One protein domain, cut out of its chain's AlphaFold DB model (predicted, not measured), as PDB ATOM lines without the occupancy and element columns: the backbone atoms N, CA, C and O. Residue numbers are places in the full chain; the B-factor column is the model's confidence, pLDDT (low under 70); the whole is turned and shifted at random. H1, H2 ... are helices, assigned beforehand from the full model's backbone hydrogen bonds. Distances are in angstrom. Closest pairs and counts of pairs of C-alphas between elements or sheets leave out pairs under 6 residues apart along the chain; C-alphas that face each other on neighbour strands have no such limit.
ATOM      1  N   ASP A  60     140.324 175.892 164.875       89.75
ATOM      2  CA  ASP A  60     139.500 175.256 163.835       89.75
ATOM      3  C   ASP A  60     139.554 176.017 162.500       89.75
ATOM      4  O   ASP A  60     139.584 175.405 161.433       89.75
ATOM      5  N   GLN A  61     139.569 177.356 162.534       90.56
ATOM      6  CA  GLN A  61     139.641 178.181 161.322       90.56
ATOM      7  C   GLN A  61     141.017 178.096 160.654       90.56
ATOM      8  O   GLN A  61     141.102 178.133 159.423       90.56
ATOM      9  N   LEU A  62     142.086 177.975 161.446       91.56
ATOM     10  CA  LEU A  62     143.439 177.787 160.931       91.56
ATOM     11  C   LEU A  62     143.620 176.376 160.352       91.56
ATOM     12  O   LEU A  62     144.167 176.244 159.254       91.56
ATOM     13  N   GLU A  63     143.108 175.344 161.030       90.81
ATOM     14  CA  GLU A  63     143.122 173.966 160.528       90.81
ATOM     15  C   GLU A  63     142.280 173.831 159.250       90.81
ATOM     16  O   GLU A  63     142.748 173.274 158.256       90.81
ATOM     17  N   GLU A  64     141.072 174.413 159.210       87.62
ATOM     18  CA  GLU A  64     140.226 174.403 158.012       87.62
ATOM     19  C   GLU A  64     140.922 175.107 156.833       87.62
ATOM     20  O   GLU A  64     140.930 174.584 155.714       87.62
ATOM     21  N   ALA A  65     141.548 176.266 157.067       89.88
ATOM     22  CA  ALA A  65     142.293 176.994 156.041       89.88
ATOM     23  C   ALA A  65     143.513 176.203 155.530       89.88
ATOM     24  O   ALA A  65     143.744 176.154 154.317       89.88
ATOM     25  N   TYR A  66     144.262 175.552 156.424       92.75
ATOM     26  CA  TYR A  66     145.385 174.682 156.067       92.75
ATOM     27  C   TYR A  66     144.919 173.478 155.236       92.75
ATOM     28  O   TYR A  66     145.365 173.302 154.100       92.75
ATOM     29  N   ASN A  67     143.946 172.716 155.742       90.31
ATOM     30  CA  ASN A  67     143.404 171.524 155.084       90.31
ATOM     31  C   ASN A  67     142.816 171.842 153.697       90.31
ATOM     32  O   ASN A  67     142.975 171.065 152.754       90.31
ATOM     33  N   ARG A  68     142.179 173.011 153.529       87.69
ATOM     34  CA  ARG A  68     141.679 173.497 152.228       87.69
ATOM     35  C   ARG A  68     142.798 173.849 151.246       87.69
ATOM     36  O   ARG A  68     142.645 173.576 150.054       87.69
ATOM     37  N   ASN A  69     143.895 174.443 151.718       91.69
ATOM     38  CA  ASN A  69     145.047 174.771 150.875       91.69
ATOM     39  C   ASN A  69     145.780 173.502 150.419       91.69
ATOM     40  O   ASN A  69     146.023 173.347 149.220       91.69
ATOM     41  N   GLU A  70     146.037 172.564 151.334       92.62
ATOM     42  CA  GLU A  70     146.632 171.260 151.013       92.62
ATOM     43  C   GLU A  70     145.753 170.462 150.041       92.62
ATOM     44  O   GLU A  70     146.250 169.905 149.059       92.62
ATOM     45  N   LEU A  71     144.428 170.472 150.234       90.00
ATOM     46  CA  LEU A  71     143.504 169.826 149.303       90.00
ATOM     47  C   LEU A  71     143.533 170.486 147.915       90.00
ATOM     48  O   LEU A  71     143.597 169.769 146.916       90.00
ATOM     49  N   GLN A  72     143.556 171.822 147.806       90.12
ATOM     50  CA  GLN A  72     143.737 172.471 146.498       90.12
ATOM     51  C   GLN A  72     145.081 172.110 145.853       90.12
ATOM     52  O   GLN A  72     145.111 171.787 144.661       90.12
ATOM     53  N   ALA A  73     146.176 172.108 146.618       92.00
ATOM     54  CA  ALA A  73     147.490 171.715 146.119       92.00
ATOM     55  C   ALA A  73     147.474 170.269 145.592       92.00
ATOM     56  O   ALA A  73     147.937 170.014 144.477       92.00
ATOM     57  N   PHE A  74     146.862 169.335 146.326       90.25
ATOM     58  CA  PHE A  74     146.687 167.944 145.905       90.25
ATOM     59  C   PHE A  74     145.861 167.818 144.613       90.25
ATOM     60  O   PHE A  74     146.292 167.137 143.680       90.25
ATOM     61  N   LEU A  75     144.719 168.510 144.510       88.06
ATOM     62  CA  LEU A  75     143.867 168.479 143.310       88.06
ATOM     63  C   LEU A  75     144.568 169.043 142.059       88.06
ATOM     64  O   LEU A  75     144.340 168.550 140.953       88.06
ATOM     65  N   VAL A  76     145.432 170.051 142.221       88.62
ATOM     66  CA  VAL A  76     146.158 170.703 141.113       88.62
ATOM     67  C   VAL A  76     147.423 169.940 140.697       88.62
ATOM     68  O   VAL A  76     147.797 169.976 139.518       88.62
ATOM     69  N   THR A  77     148.093 169.262 141.633       90.50
ATOM     70  CA  THR A  77     149.380 168.580 141.388       90.50
ATOM     71  C   THR A  77     149.233 167.114 140.989       90.50
ATOM     72  O   THR A  77     149.951 166.663 140.094       90.50
ATOM     73  N   ASN A  78     148.312 166.363 141.603       89.75
ATOM     74  CA  ASN A  78     148.189 164.921 141.393       89.75
ATOM     75  C   ASN A  78     147.648 164.603 139.978       89.75
ATOM     76  O   ASN A  78     146.521 164.998 139.662       89.75
ATOM     77  N   PRO A  79     148.383 163.848 139.131       86.94
ATOM     78  CA  PRO A  79     147.977 163.558 137.753       86.94
ATOM     79  C   PRO A  79     146.577 162.951 137.609       86.94
ATOM     80  O   PRO A  79     145.857 163.318 136.683       86.94
ATOM     81  N   VAL A  80     146.157 162.081 138.533       85.81
ATOM     82  CA  VAL A  80     144.821 161.460 138.505       85.81
ATOM     83  C   VAL A  80     143.738 162.514 138.740       85.81
ATOM     84  O   VAL A  80     142.751 162.574 138.011       85.81
ATOM     85  N   MET A  81     143.954 163.416 139.698       88.12
ATOM     86  CA  MET A  81     142.991 164.471 140.035       88.12
ATOM     87  C   MET A  81     142.859 165.502 138.906       88.12
ATOM     88  O   MET A  81     141.760 166.002 138.655       88.12
ATOM     89  N   LYS A  82     143.945 165.737 138.152       85.50
ATOM     90  CA  LYS A  82     143.933 166.540 136.917       85.50
ATOM     91  C   LYS A  82     143.168 165.877 135.773       85.50
ATOM     92  O   LYS A  82     142.534 166.595 135.006       85.50
ATOM     93  N   ILE A  83     143.204 164.546 135.656       85.94
ATOM     94  CA  ILE A  83     142.432 163.798 134.647       85.94
ATOM     95  C   ILE A  83     140.930 163.921 134.931       85.94
ATOM     96  O   ILE A  83     140.179 164.283 134.032       85.94
ATOM     97  N   VAL A  84     140.502 163.718 136.185       85.81
ATOM     98  CA  VAL A  84     139.087 163.861 136.604       85.81
ATOM     99  C   VAL A  84     138.661 165.343 136.745       85.81
ATOM    100  O   VAL A  84     137.476 165.653 136.890       85.81
ATOM    101  N   GLN A  85     139.614 166.281 136.652       85.69
ATOM    102  CA  GLN A  85     139.408 167.738 136.653       85.69
ATOM    103  C   GLN A  85     138.580 168.243 137.850       85.69
ATOM    104  O   GLN A  85     137.686 169.077 137.691       85.69
ATOM    105  N   LEU A  86     138.834 167.713 139.052       89.00
ATOM    106  CA  LEU A  86     138.025 168.056 140.224       89.00
ATOM    107  C   LEU A  86     138.130 169.541 140.590       89.00
ATOM    108  O   LEU A  86     139.222 170.102 140.688       89.00
ATOM    109  N   ARG A  87     136.980 170.156 140.880       84.56
ATOM    110  CA  ARG A  87     136.879 171.547 141.321       84.56
ATOM    111  C   ARG A  87     136.365 171.624 142.754       84.56
ATOM    112  O   ARG A  87     135.225 171.262 143.037       84.56
ATOM    113  N   MET A  88     137.190 172.171 143.645       80.69
ATOM    114  CA  MET A  88     136.776 172.463 145.015       80.69
ATOM    115  C   MET A  88     135.843 173.695 145.045       80.69
ATOM    116  O   MET A  88     136.172 174.717 144.432       80.69
ATOM    117  N   PRO A  89     134.682 173.627 145.721       74.75
ATOM    118  CA  PRO A  89     133.790 174.769 145.934       74.75
ATOM    119  C   PRO A  89     134.327 175.727 147.014       74.75
ATOM    120  O   PRO A  89     135.302 175.438 147.705       74.75
ATOM    121  N   GLY A  90     133.641 176.860 147.207       74.94
ATOM    122  CA  GLY A  90     133.932 177.802 148.299       74.94
ATOM    123  C   GLY A  90     133.678 177.237 149.706       74.94
ATOM    124  O   GLY A  90     134.295 177.695 150.665       74.94
ATOM    125  N   SER A  91     132.834 176.212 149.845       79.81
ATOM    126  CA  SER A  91     132.625 175.469 151.093       79.81
ATOM    127  C   SER A  91     132.505 173.969 150.838       79.81
ATOM    128  O   SER A  91     131.736 173.538 149.979       79.81
ATOM    129  N   LEU A  92     133.264 173.177 151.598       82.12
ATOM    130  CA  LEU A  92     133.085 171.728 151.662       82.12
ATOM    131  C   LEU A  92     131.829 171.401 152.487       82.12
ATOM    132  O   LEU A  92     131.460 172.141 153.401       82.12
ATOM    133  N   LYS A  93     131.158 170.297 152.160       82.00
ATOM    134  CA  LYS A  93     129.924 169.858 152.826       82.00
ATOM    135  C   LYS A  93     130.205 168.859 153.956       82.00
ATOM    136  O   LYS A  93     130.061 167.657 153.768       82.00
ATOM    137  N   GLY A  94     130.513 169.379 155.144       81.25
ATOM    138  CA  GLY A  94     130.480 168.619 156.402       81.25
ATOM    139  C   GLY A  94     131.359 167.354 156.444       81.25
ATOM    140  O   GLY A  94     132.296 167.217 155.657       81.25
ATOM    141  N   PRO A  95     131.084 166.427 157.382       82.38
ATOM    142  CA  PRO A  95     131.744 165.124 157.434       82.38
ATOM    143  C   PRO A  95     131.253 164.212 156.303       82.38
ATOM    144  O   PRO A  95     130.047 164.081 156.092       82.38
ATOM    145  N   VAL A  96     132.176 163.516 155.637       85.75
ATOM    146  CA  VAL A  96     131.868 162.503 154.614       85.75
ATOM    147  C   VAL A  96     132.409 161.128 154.993       85.75
ATOM    148  O   VAL A  96     133.527 160.990 155.489       85.75
ATOM    149  N   THR A  97     131.602 160.094 154.755       87.56
ATOM    150  CA  THR A  97     131.928 158.699 155.081       87.56
ATOM    151  C   THR A  97     132.890 158.115 154.042       87.56
ATOM    152  O   THR A  97     132.573 158.180 152.854       87.56
ATOM    153  N   PRO A  98     134.023 157.496 154.431       87.94
ATOM    154  CA  PRO A  98     134.950 156.900 153.472       87.94
ATOM    155  C   PRO A  98     134.284 155.781 152.644       87.94
ATOM    156  O   PRO A  98     133.455 155.031 153.170       87.94
ATOM    157  N   PRO A  99     134.643 155.633 151.355       84.44
ATOM    158  CA  PRO A  99     134.045 154.642 150.473       84.44
ATOM    159  C   PRO A  99     134.435 153.222 150.900       84.44
ATOM    160  O   PRO A  99     135.574 152.962 151.288       84.44
ATOM    161  N   SER A 100     133.488 152.286 150.796       86.12
ATOM    162  CA  SER A 100     133.731 150.884 151.153       86.12
ATOM    163  C   SER A 100     134.780 150.238 150.238       86.12
ATOM    164  O   SER A 100     134.783 150.456 149.022       86.12
ATOM    165  N   VAL A 101     135.655 149.413 150.815       87.88
ATOM    166  CA  VAL A 101     136.720 148.715 150.082       87.88
ATOM    167  C   VAL A 101     136.103 147.607 149.227       87.88
ATOM    168  O   VAL A 101     135.704 146.560 149.730       87.88
ATOM    169  N   THR A 102     136.037 147.836 147.917       89.56
ATOM    170  CA  THR A 102     135.497 146.883 146.939       89.56
ATOM    171  C   THR A 102     136.610 146.291 146.079       89.56
ATOM    172  O   THR A 102     137.509 146.990 145.619       89.56
ATOM    173  N   THR A 103     136.540 144.984 145.813       90.44
ATOM    174  CA  THR A 103     137.450 144.298 144.877       90.44
ATOM    175  C   THR A 103     137.151 144.627 143.409       90.44
ATOM    176  O   THR A 103     137.991 144.406 142.538       90.44
ATOM    177  N   HIS A 104     135.963 145.162 143.115       93.62
ATOM    178  CA  HIS A 104     135.517 145.495 141.767       93.62
ATOM    179  C   HIS A 104     135.827 146.961 141.414       93.62
ATOM    180  O   HIS A 104     135.236 147.885 141.973       93.62
ATOM    181  N   LYS A 105     136.722 147.176 140.434       90.69
ATOM    182  CA  LYS A 105     137.221 148.511 140.036       90.69
ATOM    183  C   LYS A 105     136.114 149.541 139.763       90.69
ATOM    184  O   LYS A 105     136.244 150.690 140.174       90.69
ATOM    185  N   LEU A 106     135.041 149.157 139.066       91.56
ATOM    186  CA  LEU A 106     133.967 150.085 138.693       91.56
ATOM    187  C   LEU A 106     133.215 150.624 139.920       91.56
ATOM    188  O   LEU A 106     132.856 151.799 139.943       91.56
ATOM    189  N   ASP A 107     132.988 149.796 140.938       93.12
ATOM    190  CA  ASP A 107     132.233 150.219 142.119       93.12
ATOM    191  C   ASP A 107     133.098 151.035 143.085       93.12
ATOM    192  O   ASP A 107     132.594 151.986 143.680       93.12
ATOM    193  N   ALA A 108     134.413 150.784 143.130       91.19
ATOM    194  CA  ALA A 108     135.373 151.686 143.767       91.19
ATOM    195  C   ALA A 108     135.354 153.086 143.121       91.19
ATOM    196  O   ALA A 108     135.238 154.087 143.828       91.19
ATOM    197  N   VAL A 109     135.392 153.169 141.781       90.06
ATOM    198  CA  VAL A 109     135.314 154.449 141.048       90.06
ATOM    199  C   VAL A 109     133.991 155.173 141.322       90.06
ATOM    200  O   VAL A 109     134.011 156.368 141.609       90.06
ATOM    201  N   LYS A 110     132.846 154.469 141.307       90.62
ATOM    202  CA  LYS A 110     131.543 155.059 141.677       90.62
ATOM    203  C   LYS A 110     131.545 155.597 143.109       90.62
ATOM    204  O   LYS A 110     131.119 156.726 143.322       90.62
ATOM    205  N   ALA A 111     132.022 154.810 144.074       92.75
ATOM    206  CA  ALA A 111     132.008 155.186 145.485       92.75
ATOM    207  C   ALA A 111     132.888 156.419 145.763       92.75
ATOM    208  O   ALA A 111     132.476 157.309 146.504       92.75
ATOM    209  N   VAL A 112     134.054 156.515 145.113       89.69
ATOM    210  CA  VAL A 112     134.905 157.716 145.154       89.69
ATOM    211  C   VAL A 112     134.225 158.909 144.473       89.69
ATOM    212  O   VAL A 112     134.291 160.016 144.998       89.69
ATOM    213  N   LEU A 113     133.537 158.721 143.342       89.31
ATOM    214  CA  LEU A 113     132.856 159.827 142.659       89.31
ATOM    215  C   LEU A 113     131.690 160.392 143.489       89.31
ATOM    216  O   LEU A 113     131.567 161.612 143.603       89.31
ATOM    217  N   SER A 114     130.889 159.524 144.120       90.75
ATOM    218  CA  SER A 114     129.827 159.933 145.050       90.75
ATOM    219  C   SER A 114     130.386 160.684 146.259       90.75
ATOM    220  O   SER A 114     129.935 161.792 146.523       90.75
ATOM    221  N   LEU A 115     131.427 160.150 146.918       91.50
ATOM    222  CA  LEU A 115     132.114 160.797 148.050       91.50
ATOM    223  C   LEU A 115     132.471 162.261 147.752       91.50
ATOM    224  O   LEU A 115     132.262 163.145 148.582       91.50
ATOM    225  N   LEU A 116     133.023 162.516 146.564       89.38
ATOM    226  CA  LEU A 116     133.447 163.849 146.150       89.38
ATOM    227  C   LEU A 116     132.237 164.777 145.969       89.38
ATOM    228  O   LEU A 116     132.240 165.889 146.494       89.38
ATOM    229  N   MET A 117     131.171 164.305 145.313       88.69
ATOM    230  CA  MET A 117     129.921 165.061 145.146       88.69
ATOM    231  C   MET A 117     129.208 165.343 146.483       88.69
ATOM    232  O   MET A 117     128.667 166.442 146.678       88.69
ATOM    233  N   ASP A 118     129.256 164.389 147.414       89.75
ATOM    234  CA  ASP A 118     128.722 164.513 148.771       89.75
ATOM    235  C   ASP A 118     129.515 165.546 149.580       89.75
ATOM    236  O   ASP A 118     128.900 166.412 150.197       89.75
ATOM    237  N   ALA A 119     130.850 165.570 149.453       88.62
ATOM    238  CA  ALA A 119     131.726 166.622 149.991       88.62
ATOM    239  C   ALA A 119     131.563 167.988 149.285       88.62
ATOM    240  O   ALA A 119     132.109 168.998 149.737       88.62
ATOM    241  N   GLY A 120     130.816 168.042 148.176       89.19
ATOM    242  CA  GLY A 120     130.602 169.234 147.349       89.19
ATOM    243  C   GLY A 120     131.676 169.485 146.282       89.19
ATOM    244  O   GLY A 120     131.578 170.468 145.551       89.19
ATOM    245  N   ILE A 121     132.680 168.614 146.171       90.00
ATOM    246  CA  ILE A 121     133.741 168.665 145.160       90.00
ATOM    247  C   ILE A 121     133.178 168.150 143.832       90.00
ATOM    248  O   ILE A 121     132.924 166.957 143.661       90.00
ATOM    249  N   THR A 122     132.992 169.050 142.870       88.88
ATOM    250  CA  THR A 122     132.379 168.708 141.581       88.88
ATOM    251  C   THR A 122     133.440 168.205 140.592       88.88
ATOM    252  O   THR A 122     134.433 168.907 140.372       88.88
ATOM    253  N   PRO A 123     133.251 167.036 139.955       88.38
ATOM    254  CA  PRO A 123     134.101 166.580 138.855       88.38
ATOM    255  C   PRO A 123     134.006 167.476 137.611       88.38
ATOM    256  O   PRO A 123     132.968 168.091 137.360       88.38
ATOM    257  N   GLY A 124     135.083 167.545 136.825       86.38
ATOM    258  CA  GLY A 124     135.125 168.318 135.581       86.38
ATOM    259  C   GLY A 124     134.745 167.498 134.342       86.38
ATOM    260  O   GLY A 124     134.010 166.516 134.424       86.38
ATOM    261  N   SER A 125     135.236 167.906 133.168       85.94
ATOM    262  CA  SER A 125     134.880 167.290 131.882       85.94
ATOM    263  C   SER A 125     135.908 166.233 131.461       85.94
ATOM    264  O   SER A 125     136.802 166.495 130.655       85.94
ATOM    265  N   PHE A 126     135.783 165.033 132.027       85.88
ATOM    266  CA  PHE A 126     136.614 163.859 131.722       85.88
ATOM    267  C   PHE A 126     135.790 162.761 131.022       85.88
ATOM    268  O   PHE A 126     134.560 162.746 131.130       85.88
ATOM    269  N   ALA A 127     136.430 161.830 130.305       86.31
ATOM    270  CA  ALA A 127     135.729 160.690 129.715       86.31
ATOM    271  C   ALA A 127     135.791 159.470 130.648       86.31
ATOM    272  O   ALA A 127     136.822 159.177 131.242       86.31
ATOM    273  N   ALA A 128     134.711 158.686 130.731       85.44
ATOM    274  CA  ALA A 128     134.627 157.542 131.651       85.44
ATOM    275  C   ALA A 128     135.722 156.469 131.447       85.44
ATOM    276  O   ALA A 128     136.052 155.742 132.380       85.44
ATOM    277  N   LYS A 129     136.312 156.384 130.245       87.31
ATOM    278  CA  LYS A 129     137.472 155.524 129.951       87.31
ATOM    279  C   LYS A 129     138.733 155.947 130.728       87.31
ATOM    280  O   LYS A 129     139.546 155.098 131.070       87.31
ATOM    281  N   ASP A 130     138.870 157.238 131.034       86.00
ATOM    282  CA  ASP A 130     140.050 157.832 131.671       86.00
ATOM    283  C   ASP A 130     140.122 157.483 133.176       86.00
ATOM    284  O   ASP A 130     141.141 157.707 133.824       86.00
ATOM    285  N   CYS A 131     139.060 156.882 133.738       83.00
ATOM    286  CA  CYS A 131     139.038 156.307 135.088       83.00
ATOM    287  C   CYS A 131     139.659 154.901 135.185       83.00
ATOM    288  O   CYS A 131     139.806 154.385 136.293       83.00
ATOM    289  N   PHE A 132     139.973 154.255 134.056       83.88
ATOM    290  CA  PHE A 132     140.393 152.846 133.996       83.88
ATOM    291  C   PHE A 132     141.756 152.679 133.314       83.88
ATOM    292  O   PHE A 132     141.926 151.834 132.436       83.88
TER     293      PHE A 132
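AT A GLANCE: This is residues 60 to 132 of the 133 residues of an uncharacterized protein of Phytophthora parasitica CJ01A1 (UniProt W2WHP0). Two longer helices, H1 and H3, stand apart in an open arrangement; short H2 makes a corner with H1's end, and a wide loop, residues 85 to 104, leads from H2 to H3. The 73 printed residues hold four named helices, H1 to H4, and no named strand: all helix. The whole is elongated, 38 by 23 by 16 A, and only just compact, close to loose, with a radius of gyration of the C-alphas of 13.0 A.

IN THESE COORDINATES: H1, residues 60 to 77, begins at C-alpha 60 (139.500, 175.256, 163.835) and is 25.4 A long. H2 is residues 79 to 84. H3, residues 105 to 118, is 20.1 A long. H4, residues 128 to 131, ends at C-alpha 131 (139.038, 156.307, 135.088).

HOW THE PARTS SIT: H1, with residues 74 to 76 alone, touches H2 only at the corner, about perpendicular at 87 degrees; the closest C-alphas, of Leu 75 and Met 81, are 5.2 A apart. H2 and H4 only just touch, with 3 pairs of C-alphas within 8 A, the closest those of Ile 83 and Asp 130, 7.1 A. H3 and H4 are close but not clearly touching: the closest C-alphas, of Val 109 and Cys 131, are 7.3 A apart. H3 is apart from H1 and H2. In H1, H2 and H3 every O i to N i+4 pair is within hydrogen-bond range; H4 is too short for one.

THE WHOLE: The C-alphas farthest apart, of Asp 60 and Lys 129, are 39.3 A apart. The printed part has no cut. The link H2 to H3 is long. No printed residue is under 70 in pLDDT.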